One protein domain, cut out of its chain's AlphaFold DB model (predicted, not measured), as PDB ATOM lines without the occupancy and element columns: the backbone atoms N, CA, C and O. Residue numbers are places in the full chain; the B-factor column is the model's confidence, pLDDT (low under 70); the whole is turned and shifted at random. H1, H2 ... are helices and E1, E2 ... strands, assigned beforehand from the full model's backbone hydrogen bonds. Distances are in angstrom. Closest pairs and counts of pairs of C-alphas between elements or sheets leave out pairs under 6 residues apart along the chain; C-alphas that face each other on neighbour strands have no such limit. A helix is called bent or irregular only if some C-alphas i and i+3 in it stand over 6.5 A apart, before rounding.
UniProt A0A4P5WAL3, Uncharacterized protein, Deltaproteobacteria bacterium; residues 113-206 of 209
ATOM      1  N   THR A 113      -9.378  -7.973  -0.453       95.12
ATOM      2  CA  THR A 113     -10.057  -8.923  -1.349       95.12
ATOM      3  C   THR A 113     -11.568  -8.835  -1.142       95.12
ATOM      4  O   THR A 113     -12.028  -8.546  -0.030       95.12
ATOM      5  N   ALA A 114     -12.369  -9.120  -2.168       95.00
ATOM      6  CA  ALA A 114     -13.824  -9.112  -2.015       95.00
ATOM      7  C   ALA A 114     -14.304 -10.101  -0.939       95.00
ATOM      8  O   ALA A 114     -15.211  -9.794  -0.165       95.00
ATOM      9  N   TYR A 115     -13.607 -11.225  -0.765       94.06
ATOM     10  CA  TYR A 115     -13.803 -12.141   0.356       94.06
ATOM     11  C   TYR A 115     -13.676 -11.437   1.717       94.06
ATOM     12  O   TYR A 115     -14.508 -11.620   2.612       94.06
ATOM     13  N   GLN A 116     -12.632 -10.627   1.905       94.38
ATOM     14  CA  GLN A 116     -12.440  -9.879   3.146       94.38
ATOM     15  C   GLN A 116     -13.528  -8.813   3.318       94.38
ATOM     16  O   GLN A 116     -14.147  -8.746   4.387       94.38
ATOM     17  N   ALA A 117     -13.794  -8.037   2.265       94.44
ATOM     18  CA  ALA A 117     -14.756  -6.940   2.277       94.44
ATOM     19  C   ALA A 117     -16.200  -7.408   2.533       94.44
ATOM     20  O   ALA A 117     -16.940  -6.747   3.261       94.44
ATOM     21  N   ILE A 118     -16.593  -8.559   1.986       94.25
ATOM     22  CA  ILE A 118     -17.973  -9.061   2.036       94.25
ATOM     23  C   ILE A 118     -18.133 -10.067   3.181       94.25
ATOM     24  O   ILE A 118     -18.961  -9.886   4.073       94.25
ATOM     25  N   PHE A 119     -17.307 -11.112   3.234       92.31
ATOM     26  CA  PHE A 119     -17.526 -12.223   4.165       92.31
ATOM     27  C   PHE A 119     -16.903 -11.988   5.536       92.31
ATOM     28  O   PHE A 119     -17.582 -12.178   6.551       92.31
ATOM     29  N   ARG A 120     -15.641 -11.541   5.607       91.81
ATOM     30  CA  ARG A 120     -14.997 -11.288   6.912       91.81
ATOM     31  C   ARG A 120     -15.584 -10.071   7.612       91.81
ATOM     32  O   ARG A 120     -15.905 -10.156   8.796       91.81
ATOM     33  N   ARG A 121     -15.780  -8.975   6.876       91.19
ATOM     34  CA  ARG A 121     -16.463  -7.770   7.376       91.19
ATOM     35  C   ARG A 121     -17.981  -7.892   7.392       91.19
ATOM     36  O   ARG A 121     -18.651  -6.981   7.865       91.19
ATOM     37  N   ARG A 122     -18.517  -9.044   6.967       92.38
ATOM     38  CA  ARG A 122     -19.922  -9.420   7.128       92.38
ATOM     39  C   ARG A 122     -20.915  -8.529   6.365       92.38
ATOM     40  O   ARG A 122     -22.081  -8.559   6.731       92.38
ATOM     41  N   ARG A 123     -20.500  -7.804   5.328       93.44
ATOM     42  CA  ARG A 123     -21.335  -6.868   4.553       93.44
ATOM     43  C   ARG A 123     -22.247  -7.573   3.547       93.44
ATOM     44  O   ARG A 123     -22.036  -8.745   3.219       93.44
ATOM     45  N   TYR A 124     -23.251  -6.845   3.076       94.88
ATOM     46  CA  TYR A 124     -24.030  -7.200   1.890       94.88
ATOM     47  C   TYR A 124     -23.547  -6.415   0.668       94.88
ATOM     48  O   TYR A 124     -22.744  -5.490   0.800       94.88
ATOM     49  N   VAL A 125     -23.999  -6.823  -0.513       95.19
ATOM     50  CA  VAL A 125     -23.694  -6.176  -1.793       95.19
ATOM     51  C   VAL A 125     -24.997  -5.818  -2.495       95.19
ATOM     52  O   VAL A 125     -25.936  -6.613  -2.481       95.19
ATOM     53  N   ALA A 126     -25.054  -4.618  -3.062       95.69
ATOM     54  CA  ALA A 126     -26.180  -4.173  -3.867       95.69
ATOM     55  C   ALA A 126     -26.204  -4.918  -5.216       95.69
ATOM     56  O   ALA A 126     -25.143  -5.283  -5.733       95.69
ATOM     57  N   GLU A 127     -27.391  -5.146  -5.778       95.19
ATOM     58  CA  GLU A 127     -27.571  -5.806  -7.084       95.19
ATOM     59  C   GLU A 127     -26.770  -5.104  -8.189       95.19
ATOM     60  O   GLU A 127     -25.996  -5.759  -8.890       95.19
ATOM     61  N   SER A 128     -26.834  -3.772  -8.260       95.44
ATOM     62  CA  SER A 128     -26.068  -2.981  -9.234       95.44
ATOM     63  C   SER A 128     -24.548  -3.172  -9.123       95.44
ATOM     64  O   SER A 128     -23.837  -3.197 -10.131       95.44
ATOM     65  N   PHE A 129     -24.021  -3.368  -7.910       96.31
ATOM     66  CA  PHE A 129     -22.598  -3.641  -7.719       96.31
ATOM     67  C   PHE A 129     -22.213  -5.043  -8.208       96.31
ATOM     68  O   PHE A 129     -21.132  -5.225  -8.771       96.31
ATOM     69  N   VAL A 130     -23.092  -6.037  -8.043       95.12
ATOM     70  CA  VAL A 130     -22.877  -7.382  -8.601       95.12
ATOM     71  C   VAL A 130     -22.828  -7.319 -10.124       95.12
ATOM     72  O   VAL A 130     -21.900  -7.872 -10.715       95.12
ATOM     73  N   GLU A 131     -23.759  -6.598 -10.752       94.81
ATOM     74  CA  GLU A 131     -23.764  -6.380 -12.203       94.81
ATOM     75  C   GLU A 131     -22.461  -5.720 -12.674       94.81
ATOM     76  O   GLU A 131     -21.828  -6.212 -13.610       94.81
ATOM     77  N   LYS A 132     -21.983  -4.689 -11.962       96.19
ATOM     78  CA  LYS A 132     -20.686  -4.051 -12.238       96.19
ATOM     79  C   LYS A 132     -19.526  -5.047 -12.191       96.19
ATOM     80  O   LYS A 132     -18.660  -5.025 -13.068       96.19
ATOM     81  N   VAL A 133     -19.475  -5.916 -11.180       96.06
ATOM     82  CA  VAL A 133     -18.422  -6.939 -11.075       96.06
ATOM     83  C   VAL A 133     -18.541  -7.953 -12.220       96.06
ATOM     84  O   VAL A 133     -17.531  -8.279 -12.843       96.06
ATOM     85  N   GLN A 134     -19.748  -8.409 -12.562       94.00
ATOM     86  CA  GLN A 134     -19.958  -9.298 -13.710       94.00
ATOM     87  C   GLN A 134     -19.502  -8.650 -15.023       94.00
ATOM     88  O   GLN A 134     -18.842  -9.307 -15.827       94.00
ATOM     89  N   ASP A 135     -19.786  -7.364 -15.226       95.25
ATOM     90  CA  ASP A 135     -19.337  -6.613 -16.398       95.25
ATOM     91  C   ASP A 135     -17.812  -6.495 -16.467       95.25
ATOM     92  O   ASP A 135     -17.244  -6.552 -17.560       95.25
ATOM     93  N   CYS A 136     -17.124  -6.430 -15.322       96.06
ATOM     94  CA  CYS A 136     -15.663  -6.500 -15.281       96.06
ATOM     95  C   CYS A 136     -15.132  -7.818 -15.853       96.06
ATOM     96  O   CYS A 136     -14.231  -7.803 -16.692       96.06
ATOM     97  N   PHE A 137     -15.709  -8.951 -15.459       94.94
ATOM     98  CA  PHE A 137     -15.271 -10.255 -15.961       94.94
ATOM     99  C   PHE A 137     -15.738 -10.525 -17.396       94.94
ATOM    100  O   PHE A 137     -14.969 -11.061 -18.187       94.94
ATOM    101  N   ARG A 138     -16.923 -10.051 -17.801       93.19
ATOM    102  CA  ARG A 138     -17.337 -10.077 -19.217       93.19
ATOM    103  C   ARG A 138     -16.378  -9.273 -20.092       93.19
ATOM    104  O   ARG A 138     -16.028  -9.725 -21.181       93.19
ATOM    105  N   ALA A 139     -15.932  -8.106 -19.624       94.25
ATOM    106  CA  ALA A 139     -14.925  -7.312 -20.318       94.25
ATOM    107  C   ALA A 139     -13.576  -8.047 -20.382       94.25
ATOM    108  O   ALA A 139     -12.960  -8.073 -21.443       94.25
ATOM    109  N   LEU A 140     -13.154  -8.713 -19.300       94.69
ATOM    110  CA  LEU A 140     -11.964  -9.571 -19.302       94.69
ATOM    111  C   LEU A 140     -12.073 -10.708 -20.337       94.69
ATOM    112  O   LEU A 140     -11.141 -10.926 -21.110       94.69
ATOM    113  N   ASN A 141     -13.223 -11.379 -20.424       92.69
ATOM    114  CA  ASN A 141     -13.451 -12.429 -21.419       92.69
ATOM    115  C   ASN A 141     -13.458 -11.866 -22.847       92.69
ATOM    116  O   ASN A 141     -12.847 -12.448 -23.740       92.69
ATOM    117  N   ALA A 142     -14.060 -10.693 -23.070       90.75
ATOM    118  CA  ALA A 142     -14.030 -10.003 -24.365       90.75
ATOM    119  C   ALA A 142     -12.605  -9.618 -24.812       90.75
ATOM    120  O   ALA A 142     -12.340  -9.439 -26.002       90.75
ATOM    121  N   CYS A 143     -11.682  -9.532 -23.861       89.31
ATOM    122  CA  CYS A 143     -10.265  -9.302 -24.076       89.31
ATOM    123  C   CYS A 143      -9.466 -10.576 -24.439       89.31
ATOM    124  O   CYS A 143      -8.241 -10.513 -24.612       89.31
ATOM    125  N   GLY A 144     -10.129 -11.726 -24.588       91.38
ATOM    126  CA  GLY A 144      -9.484 -13.001 -24.902       91.38
ATOM    127  C   GLY A 144      -8.722 -13.594 -23.733       91.38
ATOM    128  O   GLY A 144      -7.664 -14.198 -23.950       91.38
ATOM    129  N   VAL A 145      -9.217 -13.362 -22.516       92.50
ATOM    130  CA  VAL A 145      -8.735 -13.983 -21.285       92.50
ATOM    131  C   VAL A 145      -9.933 -14.498 -20.486       92.50
ATOM    132  O   VAL A 145     -10.784 -13.727 -20.059       92.50
ATOM    133  N   ASP A 146      -9.983 -15.806 -20.263       91.88
ATOM    134  CA  ASP A 146     -10.876 -16.425 -19.279       91.88
ATOM    135  C   ASP A 146     -10.073 -16.603 -17.990       91.88
ATOM    136  O   ASP A 146      -8.951 -17.123 -18.023       91.88
ATOM    137  N   HIS A 147     -10.591 -16.105 -16.869       92.56
ATOM    138  CA  HIS A 147      -9.885 -16.144 -15.601       92.56
ATOM    139  C   HIS A 147      -9.783 -17.571 -15.049       92.56
ATOM    140  O   HIS A 147      -8.778 -17.885 -14.400       92.56
ATOM    141  N   HIS A 148     -10.792 -18.421 -15.288       88.44
ATOM    142  CA  HIS A 148     -10.919 -19.806 -14.804       88.44
ATOM    143  C   HIS A 148     -10.787 -20.006 -13.281       88.44
ATOM    144  O   HIS A 148     -10.633 -21.131 -12.794       88.44
ATOM    145  N   ASP A 149     -10.823 -18.917 -12.515       87.94
ATOM    146  CA  ASP A 149     -10.731 -18.903 -11.050       87.94
ATOM    147  C   ASP A 149     -11.313 -17.580 -10.517       87.94
ATOM    148  O   ASP A 149     -10.750 -16.977  -9.606       87.94
ATOM    149  N   SER A 150     -12.409 -17.088 -11.109       87.50
ATOM    150  CA  SER A 150     -13.024 -15.767 -10.861       87.50
ATOM    151  C   SER A 150     -13.733 -15.626  -9.499       87.50
ATOM    152  O   SER A 150     -14.701 -14.882  -9.343       87.50
ATOM    153  N   HIS A 151     -13.250 -16.334  -8.480       89.12
ATOM    154  CA  HIS A 151     -13.846 -16.345  -7.152       89.12
ATOM    155  C   HIS A 151     -13.579 -15.043  -6.383       89.12
ATOM    156  O   HIS A 151     -12.630 -14.304  -6.654       89.12
ATOM    157  N   ILE A 152     -14.346 -14.791  -5.321       90.88
ATOM    158  CA  ILE A 152     -14.273 -13.570  -4.485       90.88
ATOM    159  C   ILE A 152     -12.914 -13.320  -3.802       90.88
ATOM    160  O   ILE A 152     -12.702 -12.292  -3.160       90.88
ATOM    161  N   GLY A 153     -11.983 -14.270  -3.880       90.62
ATOM    162  CA  GLY A 153     -10.610 -14.109  -3.397       90.62
ATOM    163  C   GLY A 153      -9.665 -13.497  -4.433       90.62
ATOM    164  O   GLY A 153      -8.664 -12.911  -4.027       90.62
ATOM    165  N   ASN A 154     -10.013 -13.581  -5.720       92.69
ATOM    166  CA  ASN A 154      -9.166 -13.214  -6.858       92.69
ATOM    167  C   ASN A 154      -9.574 -11.879  -7.502       92.69
ATOM    168  O   ASN A 154      -9.165 -11.531  -8.605       92.69
ATOM    169  N   TYR A 155     -10.334 -11.066  -6.772       94.94
ATOM    170  CA  TYR A 155     -10.421  -9.639  -7.046       94.94
ATOM    171  C   TYR A 155     -10.390  -8.832  -5.750       94.94
ATOM    172  O   TYR A 155     -10.831  -9.271  -4.679       94.94
ATOM    173  N   MET A 156      -9.807  -7.642  -5.847       97.00
ATOM    174  CA  MET A 156      -9.678  -6.683  -4.761       97.00
ATOM    175  C   MET A 156     -10.581  -5.482  -4.995       97.00
ATOM    176  O   MET A 156     -10.828  -5.081  -6.130       97.00
ATOM    177  N   LEU A 157     -11.049  -4.904  -3.895       97.81
ATOM    178  CA  LEU A 157     -11.886  -3.719  -3.876       97.81
ATOM    179  C   LEU A 157     -11.109  -2.557  -3.253       97.81
ATOM    180  O   LEU A 157     -10.568  -2.667  -2.146       97.81
ATOM    181  N   THR A 158     -11.079  -1.436  -3.961       97.75
ATOM    182  CA  THR A 158     -10.586  -0.140  -3.477       97.75
ATOM    183  C   THR A 158     -11.699   0.891  -3.572       97.75
ATOM    184  O   THR A 158     -12.672   0.678  -4.286       97.75
ATOM    185  N   HIS A 159     -11.568   2.008  -2.850       96.75
ATOM    186  CA  HIS A 159     -12.575   3.078  -2.882       96.75
ATOM    187  C   HIS A 159     -14.000   2.555  -2.616       96.75
ATOM    188  O   HIS A 159     -14.938   2.908  -3.314       96.75
ATOM    189  N   VAL A 160     -14.137   1.658  -1.631       96.94
ATOM    190  CA  VAL A 160     -15.409   0.992  -1.323       96.94
ATOM    191  C   VAL A 160     -16.399   1.997  -0.744       96.94
ATOM    192  O   VAL A 160     -16.162   2.554   0.331       96.94
ATOM    193  N   GLU A 161     -17.522   2.163  -1.427       97.19
ATOM    194  CA  GLU A 161     -18.661   2.959  -0.997       97.19
ATOM    195  C   GLU A 161     -19.704   2.056  -0.344       97.19
ATOM    196  O   GLU A 161     -20.103   1.016  -0.878       97.19
ATOM    197  N   THR A 162     -20.134   2.445   0.853       96.31
ATOM    198  CA  THR A 162     -21.115   1.687   1.628       96.31
ATOM    199  C   THR A 162     -22.224   2.585   2.122       96.31
ATOM    200  O   THR A 162     -21.946   3.682   2.613       96.31
ATOM    201  N   VAL A 163     -23.447   2.067   2.120       95.75
ATOM    202  CA  VAL A 163     -24.576   2.689   2.812       95.75
ATOM    203  C   VAL A 163     -25.044   1.816   3.981       95.75
ATOM    204  O   VAL A 163     -24.895   0.589   3.933       95.75
ATOM    205  N   PRO A 164     -25.608   2.413   5.045       91.44
ATOM    206  CA  PRO A 164     -26.209   1.645   6.127       91.44
ATOM    207  C   PRO A 164     -27.438   0.871   5.628       91.44
ATOM    208  O   PRO A 164     -28.364   1.468   5.087       91.44
ATOM    209  N   GLY A 165     -27.469  -0.446   5.841       80.81
ATOM    210  CA  GLY A 165     -28.663  -1.275   5.651       80.81
ATOM    211  C   GLY A 165     -29.357  -1.599   6.977       80.81
ATOM    212  O   GLY A 165     -28.826  -1.324   8.053       80.81
ATOM    213  N   ALA A 166     -30.542  -2.216   6.905       75.25
ATOM    214  CA  ALA A 166     -31.366  -2.524   8.083       75.25
ATOM    215  C   ALA A 166     -30.630  -3.364   9.146       75.25
ATOM    216  O   ALA A 166     -30.762  -3.098  10.338       75.25
ATOM    217  N   ASP A 167     -29.824  -4.336   8.706       77.44
ATOM    218  CA  ASP A 167     -29.071  -5.225   9.598       77.44
ATOM    219  C   ASP A 167     -27.551  -5.059   9.479       77.44
ATOM    220  O   ASP A 167     -26.822  -5.389  10.419       77.44
ATOM    221  N   ARG A 168     -27.057  -4.621   8.311       85.12
ATOM    222  CA  ARG A 168     -25.630  -4.553   7.955       85.12
ATOM    223  C   ARG A 168     -25.379  -3.522   6.866       85.12
ATOM    224  O   ARG A 168     -26.271  -3.249   6.070       85.12
ATOM    225  N   ASP A 169     -24.146  -3.031   6.789       94.06
ATOM    226  CA  ASP A 169     -23.708  -2.169   5.691       94.06
ATOM    227  C   ASP A 169     -23.775  -2.909   4.349       94.06
ATOM    228  O   ASP A 169     -23.405  -4.090   4.246       94.06
ATOM    229  N   VAL A 170     -24.204  -2.181   3.323       96.25
ATOM    230  CA  VAL A 170     -24.311  -2.646   1.939       96.25
ATOM    231  C   VAL A 170     -23.245  -1.936   1.114       96.25
ATOM    232  O   VAL A 170     -23.158  -0.710   1.152       96.25
ATOM    233  N   ILE A 171     -22.417  -2.692   0.393       96.81
ATOM    234  CA  ILE A 171     -21.507  -2.142  -0.617       96.81
ATOM    235  C   ILE A 171     -22.340  -1.799  -1.850       96.81
ATOM    236  O   ILE A 171     -22.967  -2.691  -2.422       96.81
ATOM    237  N   VAL A 172     -22.334  -0.524  -2.228       97.25
ATOM    238  CA  VAL A 172     -23.070  -0.005  -3.394       97.25
ATOM    239  C   VAL A 172     -22.141   0.301  -4.559       97.25
ATOM    240  O   VAL A 172     -22.554   0.199  -5.706       97.25
ATOM    241  N   ASP A 173     -20.875   0.616  -4.275       97.75
ATOM    242  CA  ASP A 173     -19.859   0.754  -5.306       97.75
ATOM    243  C   ASP A 173     -18.446   0.452  -4.777       97.75
ATOM    244  O   ASP A 173     -18.175   0.502  -3.575       97.75
ATOM    245  N   ALA A 174     -17.537   0.114  -5.686       98.00
ATOM    246  CA  ALA A 174     -16.098   0.045  -5.466       98.00
ATOM    247  C   ALA A 174     -15.352   0.041  -6.810       98.00
ATOM    248  O   ALA A 174     -15.884  -0.368  -7.845       98.00
ATOM    249  N   GLU A 175     -14.078   0.421  -6.794       98.12
ATOM    250  CA  GLU A 175     -13.171   0.110  -7.898       98.12
ATOM    251  C   GLU A 175     -12.702  -1.348  -7.786       98.12
ATOM    252  O   GLU A 175     -12.247  -1.791  -6.725       98.12
ATOM    253  N   VAL A 176     -12.828  -2.091  -8.889       97.94
ATOM    254  CA  VAL A 176     -12.533  -3.526  -8.968       97.94
ATOM    255  C   VAL A 176     -11.152  -3.738  -9.577       97.94
ATOM    256  O   VAL A 176     -10.871  -3.286 -10.688       97.94
ATOM    257  N   TRP A 177     -10.305  -4.469  -8.861       97.75
ATOM    258  CA  TRP A 177      -8.986  -4.900  -9.311       97.75
ATOM    259  C   TRP A 177      -8.978  -6.413  -9.491       97.75
ATOM    260  O   TRP A 177      -9.099  -7.140  -8.507       97.75
ATOM    261  N   ILE A 178      -8.809  -6.893 -10.718       96.44
ATOM    262  CA  ILE A 178      -8.679  -8.329 -10.999       96.44
ATOM    263  C   ILE A 178      -7.225  -8.744 -10.751       96.44
ATOM    264  O   ILE A 178      -6.290  -8.067 -11.193       96.44
ATOM    265  N   ILE A 179      -7.033  -9.830 -10.000       94.38
ATOM    266  CA  ILE A 179      -5.720 -10.322  -9.572       94.38
ATOM    267  C   ILE A 179      -5.634 -11.845  -9.714       94.38
ATOM    268  O   ILE A 179      -6.644 -12.522  -9.772       94.38
ATOM    269  N   ASP A 180      -4.415 -12.381  -9.667       91.00
ATOM    270  CA  ASP A 180      -4.144 -13.826  -9.708       91.00
ATOM    271  C   ASP A 180      -4.586 -14.529 -11.004       91.00
ATOM    272  O   ASP A 180      -5.479 -15.371 -11.032       91.00
ATOM    273  N   PHE A 181      -3.851 -14.261 -12.085       91.88
ATOM    274  CA  PHE A 181      -4.048 -14.910 -13.386       91.88
ATOM    275  C   PHE A 181      -3.449 -16.327 -13.459       91.88
ATOM    276  O   PHE A 181      -3.186 -16.848 -14.544       91.88
ATOM    277  N   GLY A 182      -3.168 -16.963 -12.315       88.69
ATOM    278  CA  GLY A 182      -2.421 -18.220 -12.243       88.69
ATOM    279  C   GLY A 182      -3.083 -19.394 -12.971       88.69
ATOM    280  O   GLY A 182      -2.393 -20.344 -13.348       88.69
ATOM    281  N   ARG A 183      -4.401 -19.323 -13.172       88.44
ATOM    282  CA  ARG A 183      -5.219 -20.338 -13.856       88.44
ATOM    283  C   ARG A 183      -5.890 -19.844 -15.121       88.44
ATOM    284  O   ARG A 183      -6.553 -20.632 -15.789       88.44
ATOM    285  N   SER A 184      -5.726 -18.565 -15.421       91.19
ATOM    286  CA  SER A 184      -6.350 -17.958 -16.576       91.19
ATOM    287  C   SER A 184      -5.818 -18.586 -17.858       91.19
ATOM    288  O   SER A 184      -4.685 -19.076 -17.899       91.19
ATOM    289  N   VAL A 185      -6.635 -18.572 -18.905       90.69
ATOM    290  CA  VAL A 185      -6.257 -19.052 -20.237       90.69
ATOM    291  C   VAL A 185      -6.675 -18.045 -21.297       90.69
ATOM    292  O   VAL A 185      -7.513 -17.172 -21.073       90.69
ATOM    293  N   GLU A 186      -6.113 -18.181 -22.493       91.38
ATOM    294  CA  GLU A 186      -6.588 -17.429 -23.652       91.38
ATOM    295  C   GLU A 186      -7.882 -18.051 -24.185       91.38
ATOM    296  O   GLU A 186      -7.852 -19.014 -24.952       91.38
ATOM    297  N   SER A 187      -9.019 -17.499 -23.770       87.38
ATOM    298  CA  SER A 187     -10.347 -17.852 -24.267       87.38
ATOM    299  C   SER A 187     -11.279 -16.638 -24.214       87.38
ATOM    300  O   SER A 187     -10.993 -15.658 -23.530       87.38
ATOM    301  N   ASN A 188     -12.382 -16.709 -24.962       81.75
ATOM    302  CA  ASN A 188     -13.505 -15.768 -24.891       81.75
ATOM    303  C   ASN A 188     -14.728 -16.408 -24.200       81.75
ATOM    304  O   ASN A 188     -15.849 -15.919 -24.358       81.75
ATOM    305  N   ASP A 189     -14.544 -17.543 -23.524       80.81
ATOM    306  CA  ASP A 189     -15.627 -18.231 -22.826       80.81
ATOM    307  C   ASP A 189     -16.134 -17.380 -21.649       80.81
ATOM    308  O   ASP A 189     -15.391 -16.618 -21.039       80.81
ATOM    309  N   SER A 190     -17.436 -17.467 -21.362       73.06
ATOM    310  CA  SER A 190     -18.135 -16.544 -20.453       73.06
ATOM    311  C   SER A 190     -18.439 -17.145 -19.074       73.06
ATOM    312  O   SER A 190     -19.435 -16.772 -18.447       73.06
ATOM    313  N   GLY A 191     -17.661 -18.137 -18.629       77.88
ATOM    314  CA  GLY A 191     -17.933 -18.881 -17.392       77.88
ATOM    315  C   GLY A 191     -17.715 -18.063 -16.116       77.88
ATOM    316  O   GLY A 191     -18.394 -18.294 -15.113       77.88
ATOM    317  N   ASP A 192     -16.823 -17.072 -16.170       84.19
ATOM    318  CA  ASP A 192     -16.375 -16.322 -14.995       84.19
ATOM    319  C   ASP A 192     -17.497 -15.538 -14.302       84.19
ATOM    320  O   ASP A 192     -17.555 -15.496 -13.072       84.19
ATOM    321  N   ALA A 193     -18.397 -14.923 -15.079       82.94
ATOM    322  CA  ALA A 193     -19.463 -14.072 -14.549       82.94
ATOM    323  C   ALA A 193     -20.514 -14.864 -13.751       82.94
ATOM    324  O   ALA A 193     -21.037 -14.354 -12.760       82.94
ATOM    325  N   GLN A 194     -20.796 -16.112 -14.149       83.88
ATOM    326  CA  GLN A 194     -21.743 -16.978 -13.436       83.88
ATOM    327  C   GLN A 194     -21.181 -17.412 -12.078       83.88
ATOM    328  O   GLN A 194     -21.900 -17.401 -11.082       83.88
ATOM    329  N   GLN A 195     -19.887 -17.743 -12.019       85.75
ATOM    330  CA  GLN A 195     -19.244 -18.157 -10.771       85.75
ATOM    331  C   GLN A 195     -19.324 -17.062  -9.689       85.75
ATOM    332  O   GLN A 195     -19.525 -17.367  -8.513       85.75
ATOM    333  N   ILE A 196     -19.220 -15.789 -10.078       86.44
ATOM    334  CA  ILE A 196     -19.318 -14.646  -9.154       86.44
ATOM    335  C   ILE A 196     -20.701 -14.568  -8.510       86.44
ATOM    336  O   ILE A 196     -20.805 -14.349  -7.303       86.44
ATOM    337  N   GLU A 197     -21.757 -14.749  -9.300       84.38
ATOM    338  CA  GLU A 197     -23.135 -14.714  -8.805       84.38
ATOM    339  C   GLU A 197     -23.391 -15.845  -7.806       84.38
ATOM    340  O   GLU A 197     -23.896 -15.604  -6.705       84.38
ATOM    341  N   ASP A 198     -22.950 -17.056  -8.148       87.56
ATOM    342  CA  ASP A 198     -23.092 -18.239  -7.301       87.56
ATOM    343  C   ASP A 198     -22.376 -18.057  -5.948       87.56
ATOM    344  O   ASP A 198     -22.891 -18.457  -4.900       87.56
ATOM    345  N   GLU A 199     -21.203 -17.415  -5.937       87.62
ATOM    346  CA  GLU A 199     -20.442 -17.157  -4.709       87.62
ATOM    347  C   GLU A 199     -21.013 -16.028  -3.848       87.62
ATOM    348  O   GLU A 199     -20.875 -16.051  -2.619       87.62
ATOM    349  N   LEU A 200     -21.654 -15.040  -4.471       88.19
ATOM    350  CA  LEU A 200     -22.315 -13.942  -3.770       88.19
ATOM    351  C   LEU A 200     -23.743 -14.292  -3.344       88.19
ATOM    352  O   LEU A 200     -24.371 -13.510  -2.623       88.19
ATOM    353  N   PHE A 201     -24.249 -15.472  -3.706       87.38
ATOM    354  CA  PHE A 201     -25.584 -15.920  -3.340       87.38
ATOM    355  C   PHE A 201     -25.859 -15.775  -1.829       87.38
ATOM    356  O   PHE A 201     -25.067 -16.160  -0.964       87.38
ATOM    357  N   GLY A 202     -27.008 -15.179  -1.492       87.62
ATOM    358  CA  GLY A 202     -27.391 -14.871  -0.107       87.62
ATOM    359  C   GLY A 202     -26.668 -13.667   0.519       87.62
ATOM    360  O   GLY A 202     -26.864 -13.389   1.707       87.62
ATOM    361  N   ARG A 203     -25.833 -12.953  -0.246       90.12
ATOM    362  CA  ARG A 203     -25.255 -11.646   0.122       90.12
ATOM    363  C   ARG A 203     -25.803 -10.478  -0.689       90.12
ATOM    364  O   ARG A 203     -25.573  -9.338  -0.293       90.12
ATOM    365  N   ILE A 204     -26.488 -10.778  -1.784       92.56
ATOM    366  CA  ILE A 204     -27.088  -9.803  -2.687       92.56
ATOM    367  C   ILE A 204     -28.383  -9.279  -2.062       92.56
ATOM    368  O   ILE A 204     -29.200 -10.065  -1.575       92.56
ATOM    369  N   VAL A 205     -28.541  -7.960  -2.047       93.19
ATOM    370  CA  VAL A 205     -29.764  -7.263  -1.632       93.19
ATOM    371  C   VAL A 205     -30.152  -6.237  -2.701       93.19
ATOM    372  O   VAL A 205     -29.255  -5.752  -3.395       93.19
ATOM    373  N   PRO A 206     -31.443  -5.876  -2.820       92.25
ATOM    374  CA  PRO A 206     -31.870  -4.816  -3.731       92.25
ATOM    375  C   PRO A 206     -31.113  -3.511  -3.480       92.25
ATOM    376  O   PRO A 206     -30.691  -3.245  -2.347       92.25
TER     377      PRO A 206
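AT A GLANCE: This is residues 113 to 206 of the 209 residues of an uncharacterized protein of Deltaproteobacteria bacterium (UniProt A0A4P5WAL3). A long, bent hairpin of E2 and E3, with short E1 beside E3, makes a small sheet; H2 runs along one face over E3, H3 packs on H2, and H1 is on the opposite face. The 94 printed residues run H1 E1 H2 E2 E3 H3, of mixed class; the sheet, order E1 E3 E2, is mixed. The whole is compact, radius of gyration of the C-alphas 13.0 A, a rod of 43 by 21 by 21 A.

HOW THE PARTS SIT: H1, residues 114 to 120, has a height over the sheet of 7.0 A. E1, residues 124 to 126, is parallel to E3, residues 170 to 178; N 126 and O 171 are 2.9 A apart. H2, residues 127 to 142, is over E3; their closest C-alphas, Phe 129 and Val 172, are 5.7 A apart. E2, residues 155 to 163, and E3 are an antiparallel hairpin; N 158 and O 175 are 3.0 A apart. H2 and H3, residues 191 to 200, touch at a shallow tilt of 23 degrees, opposite ways; their closest C-alphas, Gln 134 and Ala 193, are 4.9 A apart. Every O i to N i+4 pair is within hydrogen-bond range in H1 and H2, 5 of 6 in H3.

IN THESE COORDINATES: H1 begins at C-alpha 114 (-13.824, -9.112, -2.015). H2 is 22.4 A long, E2 21.2 A and E3 21.1 A. H3, 15.1 A, ends at C-alpha 200 (-22.315, -13.942, -3.770).

THE WHOLE: The printed part has no cut. The links H2 to E2 and E3 to H3 are long. No printed residue is under 70 in pLDDT.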